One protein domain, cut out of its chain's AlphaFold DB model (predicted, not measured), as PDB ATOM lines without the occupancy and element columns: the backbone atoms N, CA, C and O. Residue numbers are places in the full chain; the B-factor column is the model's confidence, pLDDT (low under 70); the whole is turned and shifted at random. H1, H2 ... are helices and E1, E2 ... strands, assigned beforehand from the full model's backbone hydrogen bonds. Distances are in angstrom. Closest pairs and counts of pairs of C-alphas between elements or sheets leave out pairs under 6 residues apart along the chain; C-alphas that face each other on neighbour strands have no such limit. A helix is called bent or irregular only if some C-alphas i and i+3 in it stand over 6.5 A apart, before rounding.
ATOM      1  N   ALA A   6     192.165 147.869 256.192       95.81
ATOM      2  CA  ALA A   6     192.239 148.189 257.608       95.81
ATOM      3  C   ALA A   6     191.030 149.032 258.031       95.81
ATOM      4  O   ALA A   6     190.836 150.148 257.552       95.81
ATOM      5  N   PHE A   7     190.246 148.518 258.976       97.69
ATOM      6  CA  PHE A   7     189.214 149.290 259.663       97.69
ATOM      7  C   PHE A   7     189.843 149.986 260.869       97.69
ATOM      8  O   PHE A   7     190.289 149.328 261.812       97.69
ATOM      9  N   LEU A   8     189.922 151.315 260.830       97.19
ATOM     10  CA  LEU A   8     190.510 152.106 261.900       97.19
ATOM     11  C   LEU A   8     189.468 152.322 262.996       97.19
ATOM     12  O   LEU A   8     188.434 152.942 262.769       97.19
ATOM     13  N   GLN A   9     189.755 151.842 264.202       96.69
ATOM     14  CA  GLN A   9     188.928 152.089 265.379       96.69
ATOM     15  C   GLN A   9     189.629 153.110 266.275       96.69
ATOM     16  O   GLN A   9     190.529 152.767 267.042       96.69
ATOM     17  N   LEU A  10     189.244 154.379 266.144       95.50
ATOM     18  CA  LEU A  10     189.906 155.512 266.789       95.50
ATOM     19  C   LEU A  10     188.873 156.385 267.507       95.50
ATOM     20  O   LEU A  10     187.822 156.685 266.950       95.50
ATOM     21  N   LEU A  11     189.196 156.822 268.726       95.25
ATOM     22  CA  LEU A  11     188.465 157.908 269.382       95.25
ATOM     23  C   LEU A  11     188.968 159.260 268.855       95.25
ATOM     24  O   LEU A  11     190.191 159.402 268.713       95.25
ATOM     25  N   PRO A  12     188.072 160.223 268.581       93.50
ATOM     26  CA  PRO A  12     188.464 161.570 268.194       93.50
ATOM     27  C   PRO A  12     189.150 162.285 269.364       93.50
ATOM     28  O   PRO A  12     188.861 162.027 270.533       93.50
ATOM     29  N   GLU A  13     190.061 163.178 269.021       94.06
ATOM     30  CA  GLU A  13     190.731 164.120 269.910       94.06
ATOM     31  C   GLU A  13     189.949 165.441 269.996       94.06
ATOM     32  O   GLU A  13     188.937 165.634 269.316       94.06
ATOM     33  N   GLY A  14     190.422 166.365 270.838       88.50
ATOM     34  CA  GLY A  14     189.751 167.638 271.117       88.50
ATOM     35  C   GLY A  14     189.881 168.695 270.017       88.50
ATOM     36  O   GLY A  14     189.240 169.742 270.103       88.50
ATOM     37  N   SER A  15     190.702 168.453 268.993       92.88
ATOM     38  CA  SER A  15     190.942 169.408 267.915       92.88
ATOM     39  C   SER A  15     191.190 168.741 266.563       92.88
ATOM     40  O   SER A  15     191.628 167.591 266.464       92.88
ATOM     41  N   LEU A  16     190.965 169.510 265.494       94.69
ATOM     42  CA  LEU A  16     191.200 169.062 264.122       94.69
ATOM     43  C   LEU A  16     192.671 168.684 263.873       94.69
ATOM     44  O   LEU A  16     192.959 167.720 263.166       94.69
ATOM     45  N   GLU A  17     193.605 169.428 264.470       96.25
ATOM     46  CA  GLU A  17     195.043 169.178 264.335       96.25
ATOM     47  C   GLU A  17     195.460 167.868 265.019       96.25
ATOM     48  O   GLU A  17     196.249 167.095 264.468       96.25
ATOM     49  N   GLU A  18     194.916 167.581 266.201       96.81
ATOM     50  CA  GLU A  18     195.186 166.331 266.913       96.81
ATOM     51  C   GLU A  18     194.587 165.125 266.175       96.81
ATOM     52  O   GLU A  18     195.278 164.117 265.993       96.81
ATOM     53  N   ASN A  19     193.367 165.258 265.642       96.75
ATOM     54  CA  ASN A  19     192.756 164.246 264.772       96.75
ATOM     55  C   ASN A  19     193.583 164.007 263.505       96.75
ATOM     56  O   ASN A  19     193.788 162.861 263.101       96.75
ATOM     57  N   LEU A  20     194.132 165.061 262.897       97.81
ATOM     58  CA  LEU A  20     195.017 164.921 261.743       97.81
ATOM     59  C   LEU A  20     196.273 164.113 262.099       97.81
ATOM     60  O   LEU A  20     196.584 163.127 261.430       97.81
ATOM     61  N   LYS A  21     196.970 164.482 263.182       98.19
ATOM     62  CA  LYS A  21     198.183 163.782 263.643       98.19
ATOM     63  C   LYS A  21     197.908 162.307 263.936       98.19
ATOM     64  O   LYS A  21     198.646 161.437 263.466       98.19
ATOM     65  N   LYS A  22     196.826 162.018 264.663       98.19
ATOM     66  CA  LYS A  22     196.415 160.652 265.011       98.19
ATOM     67  C   LYS A  22     196.036 159.836 263.780       98.19
ATOM     68  O   LYS A  22     196.437 158.679 263.663       98.19
ATOM     69  N   GLY A  23     195.323 160.445 262.835       97.62
ATOM     70  CA  GLY A  23     194.911 159.783 261.603       97.62
ATOM     71  C   GLY A  23     196.094 159.435 260.705       97.62
ATOM     72  O   GLY A  23     196.168 158.319 260.199       97.62
ATOM     73  N   ILE A  24     197.074 160.337 260.579       97.69
ATOM     74  CA  ILE A  24     198.320 160.067 259.844       97.69
ATOM     75  C   ILE A  24     199.068 158.878 260.461       97.69
ATOM     76  O   ILE A  24     199.513 157.985 259.736       97.69
ATOM     77  N   ALA A  25     199.196 158.841 261.791       97.94
ATOM     78  CA  ALA A  25     199.857 157.739 262.489       97.94
ATOM     79  C   ALA A  25     199.134 156.399 262.259       97.94
ATOM     80  O   ALA A  25     199.782 155.391 261.974       97.94
ATOM     81  N   ALA A  26     197.800 156.396 262.306       97.94
ATOM     82  CA  ALA A  26     196.991 155.207 262.052       97.94
ATOM     83  C   ALA A  26     197.123 154.699 260.606       97.94
ATOM     84  O   ALA A  26     197.299 153.499 260.394       97.94
ATOM     85  N   CYS A  27     197.116 155.591 259.610       96.44
ATOM     86  CA  CYS A  27     197.351 155.224 258.209       96.44
ATOM     87  C   CYS A  27     198.736 154.599 257.995       96.44
ATOM     88  O   CYS A  27     198.857 153.591 257.299       96.44
ATOM     89  N   ARG A  28     199.780 155.157 258.621       95.56
ATOM     90  CA  ARG A  28     201.138 154.592 258.562       95.56
ATOM     91  C   ARG A  28     201.187 153.193 259.167       95.56
ATOM     92  O   ARG A  28     201.676 152.274 258.520       95.56
ATOM     93  N   GLN A  29     200.586 153.010 260.340       96.25
ATOM     94  CA  GLN A  29     200.489 151.697 260.976       96.25
ATOM     95  C   GLN A  29     199.701 150.689 260.120       96.25
ATOM     96  O   GLN A  29     200.065 149.515 260.050       96.25
ATOM     97  N   ALA A  30     198.621 151.122 259.463       95.31
ATOM     98  CA  ALA A  30     197.862 150.278 258.544       95.31
ATOM     99  C   ALA A  30     198.724 149.840 257.350       95.31
ATOM    100  O   ALA A  30     198.745 148.652 257.018       95.31
ATOM    101  N   LYS A  31     199.497 150.761 256.758       92.06
ATOM    102  CA  LYS A  31     200.424 150.442 255.663       92.06
ATOM    103  C   LYS A  31     201.536 149.490 256.104       92.06
ATOM    104  O   LYS A  31     201.805 148.523 255.400       92.06
ATOM    105  N   GLU A  32     202.129 149.699 257.279       92.88
ATOM    106  CA  GLU A  32     203.124 148.786 257.869       92.88
ATOM    107  C   GLU A  32     202.574 147.362 258.058       92.88
ATOM    108  O   GLU A  32     203.308 146.384 257.944       92.88
ATOM    109  N   LYS A  33     201.265 147.234 258.306       92.62
ATOM    110  CA  LYS A  33     200.549 145.951 258.398       92.62
ATOM    111  C   LYS A  33     200.110 145.390 257.038       92.62
ATOM    112  O   LYS A  33     199.446 144.357 257.007       92.62
ATOM    113  N   GLY A  34     200.472 146.041 255.933       90.50
ATOM    114  CA  GLY A  34     200.159 145.602 254.574       90.50
ATOM    115  C   GLY A  34     198.729 145.907 254.127       90.50
ATOM    116  O   GLY A  34     198.186 145.158 253.320       90.50
ATOM    117  N   ALA A  35     198.085 146.943 254.671       91.50
ATOM    118  CA  ALA A  35     196.800 147.413 254.161       91.50
ATOM    119  C   ALA A  35     196.981 148.250 252.885       91.50
ATOM    120  O   ALA A  35     197.855 149.117 252.819       91.50
ATOM    121  N   ASP A  36     196.105 148.018 251.910       88.12
ATOM    122  CA  ASP A  36     195.965 148.829 250.696       88.12
ATOM    123  C   ASP A  36     194.987 149.990 250.927       88.12
ATOM    124  O   ASP A  36     195.114 151.060 250.341       88.12
ATOM    125  N   ILE A  37     193.996 149.790 251.804       90.44
ATOM    126  CA  ILE A  37     192.964 150.783 252.127       90.44
ATOM    127  C   ILE A  37     192.834 150.902 253.646       90.44
ATOM    128  O   ILE A  37     192.714 149.893 254.339       90.44
ATOM    129  N   ALA A  38     192.796 152.133 254.160       95.31
ATOM    130  CA  ALA A  38     192.466 152.430 255.552       95.31
ATOM    131  C   ALA A  38     191.132 153.189 255.628       95.31
ATOM    132  O   ALA A  38     190.974 154.240 255.006       95.31
ATOM    133  N   ILE A  39     190.171 152.652 256.378       96.38
ATOM    134  CA  ILE A  39     188.824 153.214 256.531       96.38
ATOM    135  C   ILE A  39     188.697 153.821 257.925       96.38
ATOM    136  O   ILE A  39     188.845 153.120 258.924       96.38
ATOM    137  N   PHE A  40     188.413 155.120 257.978       97.31
ATOM    138  CA  PHE A  40     188.200 155.862 259.218       97.31
ATOM    139  C   PHE A  40     186.789 155.656 259.791       97.31
ATOM    140  O   PHE A  40     185.863 155.346 259.036       97.31
ATOM    141  N   PRO A  41     186.598 155.886 261.104       96.38
ATOM    142  CA  PRO A  41     185.271 156.066 261.680       96.38
ATOM    143  C   PRO A  41     184.527 157.237 261.033       96.38
ATOM    144  O   PRO A  41     185.130 158.181 260.516       96.38
ATOM    145  N   GLU A  42     183.202 157.202 261.122       94.25
ATOM    146  CA  GLU A  42     182.362 158.334 260.740       94.25
ATOM    147  C   GLU A  42     182.697 159.584 261.571       94.25
ATOM    148  O   GLU A  42     183.099 159.480 262.732       94.25
ATOM    149  N   MET A  43     182.526 160.767 260.971       92.25
ATOM    150  CA  MET A  43     182.796 162.066 261.603       92.25
ATOM    151  C   MET A  43     184.233 162.221 262.128       92.25
ATOM    152  O   MET A  43     184.466 162.951 263.083       92.25
ATOM    153  N   TRP A  44     185.224 161.565 261.511       94.88
ATOM    154  CA  TRP A  44     186.602 161.531 262.021       94.88
ATOM    155  C   TRP A  44     187.214 162.901 262.373       94.88
ATOM    156  O   TRP A  44     187.976 163.014 263.328       94.88
ATOM    157  N   SER A  45     186.882 163.954 261.629       93.19
ATOM    158  CA  SER A  45     187.444 165.289 261.845       93.19
ATOM    159  C   SER A  45     187.058 165.940 263.174       93.19
ATOM    160  O   SER A  45     187.872 166.666 263.746       93.19
ATOM    161  N   CYS A  46     185.835 165.712 263.650       90.62
ATOM    162  CA  CYS A  46     185.243 166.425 264.789       90.62
ATOM    163  C   CYS A  46     184.584 165.504 265.828       90.62
ATOM    164  O   CYS A  46     184.255 165.942 266.929       90.62
ATOM    165  N   GLY A  47     184.409 164.225 265.512       90.62
ATOM    166  CA  GLY A  47     183.675 163.286 266.341       90.62
ATOM    167  C   GLY A  47     182.188 163.621 266.461       90.62
ATOM    168  O   GLY A  47     181.621 164.387 265.689       90.62
ATOM    169  N   TYR A  48     181.561 163.021 267.469       89.00
ATOM    170  CA  TYR A  48     180.126 163.130 267.748       89.00
ATOM    171  C   TYR A  48     179.785 164.061 268.923       89.00
ATOM    172  O   TYR A  48     178.668 164.040 269.426       89.00
ATOM    173  N   ASN A  49     180.740 164.863 269.403       81.31
ATOM    174  CA  ASN A  49     180.551 165.693 270.593       81.31
ATOM    175  C   ASN A  49     180.134 167.133 270.234       81.31
ATOM    176  O   ASN A  49     180.919 168.063 270.400       81.31
ATOM    177  N   PHE A  50     178.915 167.316 269.715       78.00
ATOM    178  CA  PHE A  50     178.345 168.632 269.384       78.00
ATOM    179  C   PHE A  50     176.821 168.666 269.610       78.00
ATOM    180  O   PHE A  50     176.203 167.641 269.880       78.00
ATOM    181  N   PHE A  51     176.197 169.847 269.528       78.06
ATOM    182  CA  PHE A  51     174.774 170.054 269.857       78.06
ATOM    183  C   PHE A  51     173.784 169.573 268.775       78.06
ATOM    184  O   PHE A  51     172.573 169.673 268.961       78.06
ATOM    185  N   HIS A  52     174.289 168.996 267.677       82.38
ATOM    186  CA  HIS A  52     173.530 168.445 266.543       82.38
ATOM    187  C   HIS A  52     172.529 169.405 265.875       82.38
ATOM    188  O   HIS A  52     171.690 168.982 265.079       82.38
ATOM    189  N   ASP A  53     172.633 170.698 266.154       91.31
ATOM    190  CA  ASP A  53     171.919 171.751 265.449       91.31
ATOM    191  C   ASP A  53     172.677 172.182 264.179       91.31
ATOM    192  O   ASP A  53     173.832 171.824 263.940       91.31
ATOM    193  N   ALA A  54     172.002 172.957 263.332       89.88
ATOM    194  CA  ALA A  54     172.548 173.342 262.039       89.88
ATOM    195  C   ALA A  54     173.809 174.214 262.143       89.88
ATOM    196  O   ALA A  54     174.648 174.145 261.246       89.88
ATOM    197  N   ASP A  55     173.955 175.025 263.192       91.06
ATOM    198  CA  ASP A  55     175.106 175.912 263.344       91.06
ATOM    199  C   ASP A  55     176.317 175.134 263.859       91.06
ATOM    200  O   ASP A  55     177.381 175.215 263.243       91.06
ATOM    201  N   SER A  56     176.143 174.261 264.859       88.00
ATOM    202  CA  SER A  56     177.240 173.396 265.326       88.00
ATOM    203  C   SER A  56     177.741 172.420 264.253       88.00
ATOM    204  O   SER A  56     178.945 172.172 264.151       88.00
ATOM    205  N   ILE A  57     176.856 171.918 263.381       88.50
ATOM    206  CA  ILE A  57     177.254 171.110 262.214       88.50
ATOM    207  C   ILE A  57     178.075 171.940 261.219       88.50
ATOM    208  O   ILE A  57     179.081 171.454 260.700       88.50
ATOM    209  N   ARG A  58     177.661 173.182 260.938       91.44
ATOM    210  CA  ARG A  58     178.381 174.075 260.013       91.44
ATOM    211  C   ARG A  58     179.758 174.450 260.539       91.44
ATOM    212  O   ARG A  58     180.694 174.489 259.750       91.44
ATOM    213  N   GLU A  59     179.893 174.686 261.840       90.12
ATOM    214  CA  GLU A  59     181.186 174.966 262.479       90.12
ATOM    215  C   GLU A  59     182.158 173.784 262.367       90.12
ATOM    216  O   GLU A  59     183.364 173.979 262.229       90.12
ATOM    217  N   CYS A  60     181.634 172.556 262.371       89.88
ATOM    218  CA  CYS A  60     182.419 171.335 262.197       89.88
ATOM    219  C   CYS A  60     182.716 170.993 260.725       89.88
ATOM    220  O   CYS A  60     183.464 170.048 260.455       89.88
ATOM    221  N   ALA A  61     182.112 171.705 259.768       92.19
ATOM    222  CA  ALA A  61     182.264 171.413 258.352       92.19
ATOM    223  C   ALA A  61     183.665 171.785 257.859       92.19
ATOM    224  O   ALA A  61     184.225 172.829 258.189       92.19
ATOM    225  N   ILE A  62     184.217 170.929 257.006       94.31
ATOM    226  CA  ILE A  62     185.550 171.109 256.443       94.31
ATOM    227  C   ILE A  62     185.430 171.300 254.940       94.31
ATOM    228  O   ILE A  62     184.790 170.502 254.255       94.31
ATOM    229  N   SER A  63     186.066 172.356 254.427       96.06
ATOM    230  CA  SER A  63     186.145 172.576 252.984       96.06
ATOM    231  C   SER A  63     186.943 171.462 252.309       96.06
ATOM    232  O   SER A  63     187.955 170.989 252.836       96.06
ATOM    233  N   TYR A  64     186.513 171.084 251.109       92.62
ATOM    234  CA  TYR A  64     187.171 170.075 250.283       92.62
ATOM    235  C   TYR A  64     188.654 170.391 250.016       92.62
ATOM    236  O   TYR A  64     189.479 169.487 250.006       92.62
ATOM    237  N   ASP A  65     188.999 171.668 249.846       92.69
ATOM    238  CA  ASP A  65     190.356 172.157 249.574       92.69
ATOM    239  C   ASP A  65     191.145 172.538 250.840       92.69
ATOM    240  O   ASP A  65     192.220 173.135 250.756       92.69
ATOM    241  N   SER A  66     190.628 172.200 252.024       96.19
ATOM    242  CA  SER A  66     191.296 172.490 253.291       96.19
ATOM    243  C   SER A  66     192.628 171.748 253.436       96.19
ATOM    244  O   SER A  66     192.840 170.658 252.898       96.19
ATOM    245  N   SER A  67     193.516 172.298 254.266       95.75
ATOM    246  CA  SER A  67     194.781 171.649 254.632       95.75
ATOM    247  C   SER A  67     194.582 170.258 255.245       95.75
ATOM    248  O   SER A  67     195.414 169.380 255.033       95.75
ATOM    249  N   PHE A  68     193.475 170.027 255.956       96.56
ATOM    250  CA  PHE A  68     193.144 168.728 256.540       96.56
ATOM    251  C   PHE A  68     192.927 167.656 255.462       96.56
ATOM    252  O   PHE A  68     193.567 166.606 255.501       96.56
ATOM    253  N   VAL A  69     192.068 167.932 254.473       95.81
ATOM    254  CA  VAL A  69     191.773 166.995 253.371       95.81
ATOM    255  C   VAL A  69     192.992 166.820 252.462       95.81
ATOM    256  O   VAL A  69     193.355 165.690 252.111       95.81
ATOM    257  N   ASN A  70     193.676 167.920 252.133       95.94
ATOM    258  CA  ASN A  70     194.873 167.883 251.293       95.94
ATOM    259  C   ASN A  70     195.987 167.052 251.936       95.94
ATOM    260  O   ASN A  70     196.614 166.248 251.249       95.94
ATOM    261  N   ARG A  71     196.178 167.138 253.260       96.69
ATOM    262  CA  ARG A  71     197.220 166.360 253.939       96.69
ATOM    263  C   ARG A  71     196.982 164.849 253.871       96.69
ATOM    264  O   ARG A  71     197.945 164.099 253.731       96.69
ATOM    265  N   PHE A  72     195.733 164.379 253.929       95.06
ATOM    266  CA  PHE A  72     195.433 162.955 253.707       95.06
ATOM    267  C   PHE A  72     195.629 162.534 252.245       95.06
ATOM    268  O   PHE A  72     196.074 161.415 251.995       95.06
ATOM    269  N   SER A  73     195.362 163.430 251.293       91.69
ATOM    270  CA  SER A  73     195.624 163.186 249.868       91.69
ATOM    271  C   SER A  73     197.124 163.052 249.585       91.69
ATOM    272  O   SER A  73     197.555 162.117 248.911       91.69
ATOM    273  N   GLU A  74     197.935 163.942 250.160       92.81
ATOM    274  CA  GLU A  74     199.399 163.865 250.125       92.81
ATOM    275  C   GLU A  74     199.904 162.583 250.789       92.81
ATOM    276  O   GLU A  74     200.727 161.880 250.208       92.81
ATOM    277  N   LEU A  75     199.377 162.233 251.967       92.81
ATOM    278  CA  LEU A  75     199.762 161.008 252.667       92.81
ATOM    279  C   LEU A  75     199.465 159.754 251.835       92.81
ATOM    280  O   LEU A  75     200.279 158.835 251.815       92.81
ATOM    281  N   ALA A  76     198.326 159.702 251.142       89.56
ATOM    282  CA  ALA A  76     198.013 158.592 250.246       89.56
ATOM    283  C   ALA A  76     199.041 158.486 249.104       89.56
ATOM    284  O   ALA A  76     199.483 157.388 248.775       89.56
ATOM    285  N   ALA A  77     199.484 159.618 248.548       85.38
ATOM    286  CA  ALA A  77     200.544 159.641 247.544       85.38
ATOM    287  C   ALA A  77     201.925 159.251 248.114       85.38
ATOM    288  O   ALA A  77     202.689 158.574 247.426       85.38
ATOM    289  N   GLU A  78     202.236 159.644 249.355       85.50
ATOM    290  CA  GLU A  78     203.469 159.279 250.075       85.50
ATOM    291  C   GLU A  78     203.533 157.772 250.361       85.50
ATOM    292  O   GLU A  78     204.554 157.131 250.113       85.50
ATOM    293  N   LEU A  79     202.451 157.207 250.904       80.75
ATOM    294  CA  LEU A  79     202.394 155.812 251.345       80.75
ATOM    295  C   LEU A  79     202.190 154.828 250.197       80.75
ATOM    296  O   LEU A  79     202.442 153.635 250.380       80.75
ATOM    297  N   ASP A  80     201.720 155.297 249.041       68.56
ATOM    298  CA  ASP A  80     201.283 154.408 247.977       68.56
ATOM    299  C   ASP A  80     201.760 154.798 246.579       68.56
ATOM    300  O   ASP A  80     201.004 154.861 245.605       68.56
ATOM    301  N   LEU A  81     203.075 155.000 246.453       57.00
ATOM    302  CA  LEU A  81     203.701 155.079 245.137       57.00
ATOM    303  C   LEU A  81     203.534 153.776 244.349       57.00
ATOM    304  O   LEU A  81     203.442 153.852 243.129       57.00
ATOM    305  N   ASP A  82     203.454 152.617 245.005       58.44
ATOM    306  CA  ASP A  82     203.410 151.321 244.328       58.44
ATOM    307  C   ASP A  82     202.014 150.985 243.784       58.44
ATOM    308  O   ASP A  82     201.924 150.627 242.612       58.44
ATOM    309  N   MET A  83     200.909 151.239 244.503       63.09
ATOM    310  CA  MET A  83     199.567 151.127 243.905       63.09
ATOM    311  C   MET A  83     199.345 152.178 242.808       63.09
ATOM    312  O   MET A  83     198.755 151.866 241.773       63.09
ATOM    313  N   LEU A  84     199.851 153.411 242.970       56.81
ATOM    314  CA  LEU A  84     199.815 154.437 241.915       56.81
ATOM    315  C   LEU A  84     200.692 154.074 240.706       56.81
ATOM    316  O   LEU A  84     200.389 154.491 239.586       56.81
ATOM    317  N   ARG A  85     201.803 153.356 240.903       58.75
ATOM    318  CA  ARG A  85     202.646 152.809 239.825       58.75
ATOM    319  C   ARG A  85     201.935 151.646 239.139       58.75
ATOM    320  O   ARG A  85     201.836 151.667 237.919       58.75
ATOM    321  N   ASP A  86     201.339 150.726 239.885       62.06
ATOM    322  CA  ASP A  86     200.590 149.585 239.351       62.06
ATOM    323  C   ASP A  86     199.300 149.999 238.635       62.06
ATOM    324  O   ASP A  86     198.930 149.416 237.617       62.06
ATOM    325  N   TYR A  87     198.597 151.019 239.128       60.62
ATOM    326  CA  TYR A  87     197.479 151.642 238.419       60.62
ATOM    327  C   TYR A  87     197.967 152.327 237.134       60.62
ATOM    328  O   TYR A  87     197.413 152.083 236.063       60.62
ATOM    329  N   ARG A  88     199.070 153.097 237.198       57.94
ATOM    330  CA  ARG A  88     199.704 153.707 236.010       57.94
ATOM    331  C   ARG A  88     200.141 152.686 234.960       57.94
ATOM    332  O   ARG A  88     200.051 152.989 233.777       57.94
ATOM    333  N   LEU A  89     200.607 151.512 235.376       57.19
ATOM    334  CA  LEU A  89     201.028 150.433 234.479       57.19
ATOM    335  C   LEU A  89     199.845 149.708 233.817       57.19
ATOM    336  O   LEU A  89     200.042 149.053 232.796       57.19
ATOM    337  N   ARG A  90     198.632 149.799 234.384       61.94
ATOM    338  CA  ARG A  90     197.452 149.033 233.943       61.94
ATOM    339  C   ARG A  90     196.382 149.860 233.222       61.94
ATOM    340  O   ARG A  90     195.548 149.278 232.536       61.94
ATOM    341  N   GLU A  91     196.396 151.185 233.344       60.88
ATOM    342  CA  GLU A  91     195.411 152.058 232.692       60.88
ATOM    343  C   GLU A  91     195.699 152.314 231.200       60.88
ATOM    344  O   GLU A  91     196.796 152.698 230.794       60.88
ATOM    345  N   VAL A  92     194.654 152.177 230.377       51.25
ATOM    346  CA  VAL A  92     194.693 152.198 228.897       51.25
ATOM    347  C   VAL A  92     195.026 153.584 228.314       51.25
ATOM    348  O   VAL A  92     195.489 153.692 227.179       51.25
ATOM    349  N   TRP A  93     194.848 154.662 229.084       49.41
ATOM    350  CA  TRP A  93     195.061 156.047 228.628       49.41
ATOM    351  C   TRP A  93     196.347 156.699 229.155       49.41
ATOM    352  O   TRP A  93     196.493 157.921 229.058       49.41
ATOM    353  N   GLY A  94     197.289 155.893 229.661       52.25
ATOM    354  CA  GLY A  94     198.463 156.269 230.463       52.25
ATOM    355  C   GLY A  94     199.404 157.373 229.959       52.25
ATOM    356  O   GLY A  94     200.317 157.736 230.688       52.25
ATOM    357  N   HIS A  95     199.201 157.965 228.780       52.91
ATOM    358  CA  HIS A  95     200.029 159.065 228.268       52.91
ATOM    359  C   HIS A  95     199.300 160.068 227.358       52.91
ATOM    360  O   HIS A  95     199.923 161.023 226.901       52.91
ATOM    361  N   LYS A  96     197.995 159.919 227.079       52.06
ATOM    362  CA  LYS A  96     197.370 160.644 225.950       52.06
ATOM    363  C   LYS A  96     197.374 162.171 226.099       52.06
ATOM    364  O   LYS A  96     197.277 162.876 225.097       52.06
ATOM    365  N   HIS A  97     197.441 162.693 227.324       55.41
ATOM    366  CA  HIS A  97     197.380 164.138 227.606       55.41
ATOM    367  C   HIS A  97     198.568 164.645 228.433       55.41
ATOM    368  O   HIS A  97     198.587 165.809 228.825       55.41
ATOM    369  N   ARG A  98     199.567 163.798 228.711       59.41
ATOM    370  CA  ARG A  98     200.728 164.213 229.500       59.41
ATOM    371  C   ARG A  98     201.787 164.790 228.557       59.41
ATOM    372  O   ARG A  98     202.179 164.121 227.607       59.41
ATOM    373  N   ARG A  99     202.225 166.020 228.833       63.88
ATOM    374  CA  ARG A  99     203.242 166.763 228.071       63.88
ATOM    375  C   ARG A  99     204.475 167.008 228.956       63.88
ATOM    376  O   ARG A  99     204.632 168.121 229.456       63.88
ATOM    377  N   PRO A 100     205.277 165.971 229.273       58.78
ATOM    378  CA  PRO A 100     206.458 166.102 230.129       58.78
ATOM    379  C   PRO A 100     207.412 167.225 229.704       58.78
ATOM    380  O   PRO A 100     207.997 167.887 230.555       58.78
ATOM    381  N   GLU A 101     207.481 167.509 228.407       59.12
ATOM    382  CA  GLU A 101     208.222 168.619 227.809       59.12
ATOM    383  C   GLU A 101     207.795 170.015 228.306       59.12
ATOM    384  O   GLU A 101     208.580 170.955 228.229       59.12
ATOM    385  N   LEU A 102     206.579 170.169 228.845       63.66
ATOM    386  CA  LEU A 102     206.096 171.433 229.420       63.66
ATOM    387  C   LEU A 102     206.554 171.647 230.869       63.66
ATOM    388  O   LEU A 102     206.426 172.754 231.387       63.66
ATOM    389  N   TYR A 103     207.092 170.615 231.522       61.59
ATOM    390  CA  TYR A 103     207.605 170.677 232.893       61.59
ATOM    391  C   TYR A 103     209.136 170.804 232.941       61.59
ATOM    392  O   TYR A 103     209.730 170.516 233.975       61.59
ATOM    393  N   GLY A 104     209.787 171.249 231.856       60.66
ATOM    394  CA  GLY A 104     211.248 171.424 231.804       60.66
ATOM    395  C   GLY A 104     211.807 172.281 232.949       60.66
ATOM    396  O   GLY A 104     212.851 171.961 233.497       60.66
ATOM    397  N   ILE A 105     211.043 173.278 233.415       62.44
ATOM    398  CA  ILE A 105     211.405 174.138 234.562       62.44
ATOM    399  C   ILE A 105     211.558 173.360 235.885       62.44
ATOM    400  O   ILE A 105     212.236 173.829 236.791       62.44
ATOM    401  N   ILE A 106     210.924 172.191 236.014       53.84
ATOM    402  CA  ILE A 106     210.937 171.357 237.228       53.84
ATOM    403  C   ILE A 106     211.757 170.068 237.053       53.84
ATOM    404  O   ILE A 106     211.823 169.268 237.983       53.84
ATOM    405  N   ALA A 107     212.322 169.836 235.864       52.41
ATOM    406  CA  ALA A 107     212.969 168.579 235.482       52.41
ATOM    407  C   ALA A 107     214.461 168.721 235.129       52.41
ATOM    408  O   ALA A 107     215.092 167.719 234.800       52.41
TER     409      ALA A 107
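Overview. This is residues 6 to 107 of the 109 residues of the protein "Carbon-nitrogen hydrolase" of Butyrivibrio sp. INlla16 (UniProt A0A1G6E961). Look first for two helices side by side, H1 and H3, running the same way with the short strand E1 near H1; from this small body a loop with H2 reaches out at one end of the long axis, and a free arm with part of H4 and the irregular helix H5 reaches out at the other. The free parts that stick out are residues 51 to 56, of which 54 to 56 belong to H2, and residues 85 to 107. The printed part has 102 residues with five named helices and one named strand, in the order H1, E1, H2, H3, H4, H5, and its class is mostly helix. It is loose, with a radius of gyration of the C-alphas of 17.8 A, and elongated, spanning 53 by 32 by 25 A.

Along the chain. Find C-alpha 16 at (191.200, 169.062, 264.122); from there H1, residues 16 to 32, runs 24.3 A to C-alpha 32 at (203.124, 148.786, 257.869). H3, residues 67 to 79, is 17.9 A long. E1, residues 37 to 39, covers 6.5 A. H2, residues 54 to 59, is 8.8 A long. H4, residues 81 to 90, measures 14.2 A. H5, residues 100 to 107, is 8.8 A long and ends at C-alpha 107 at (212.969, 168.579, 235.482); it is irregular, with C-alphas 102 and 105 lying 7.9 A apart.

Arrangement. Begin at H1, which touches H3; their closest C-alphas, those of Leu 20 and Phe 68, are 6.7 A apart. The two run the same way at a shallow tilt of 13 degrees. Look then at H1 and E1: their closest C-alphas, those of Cys 27 and Ala 38, are 6.2 A apart, and 2 pairs of their C-alphas are within 8 A. E1 pairs with no named strand, but residues 6 to 7 pair with its residues 38 to 39, parallel. H3 and H4 are close but not clearly touching, with the closest C-alphas, those of Ala 77 and Leu 84, 7.7 A apart; their lines are only just about perpendicular, at 73 degrees. H2 is apart from H1 and H3, and H5 is apart from H4. In H1, H2, H3 and H4 every O i to N i+4 pair is within hydrogen-bond range; in H5 1 of 4 is, beside 3 of 5 O i to N i+3 pairs.

Size, cuts and confidence. The C-alphas farthest apart are those of Phe 51 and Glu 101, at 53.7 A. Without the free stretches, the body has 73 residues and spans 38 by 25 by 16 A. The printed part has no cut, and the link from E1 to H2, 14 residues, is long. The mean pLDDT of the printed part is 83.3; look for values under 70 at residues 80 to 107.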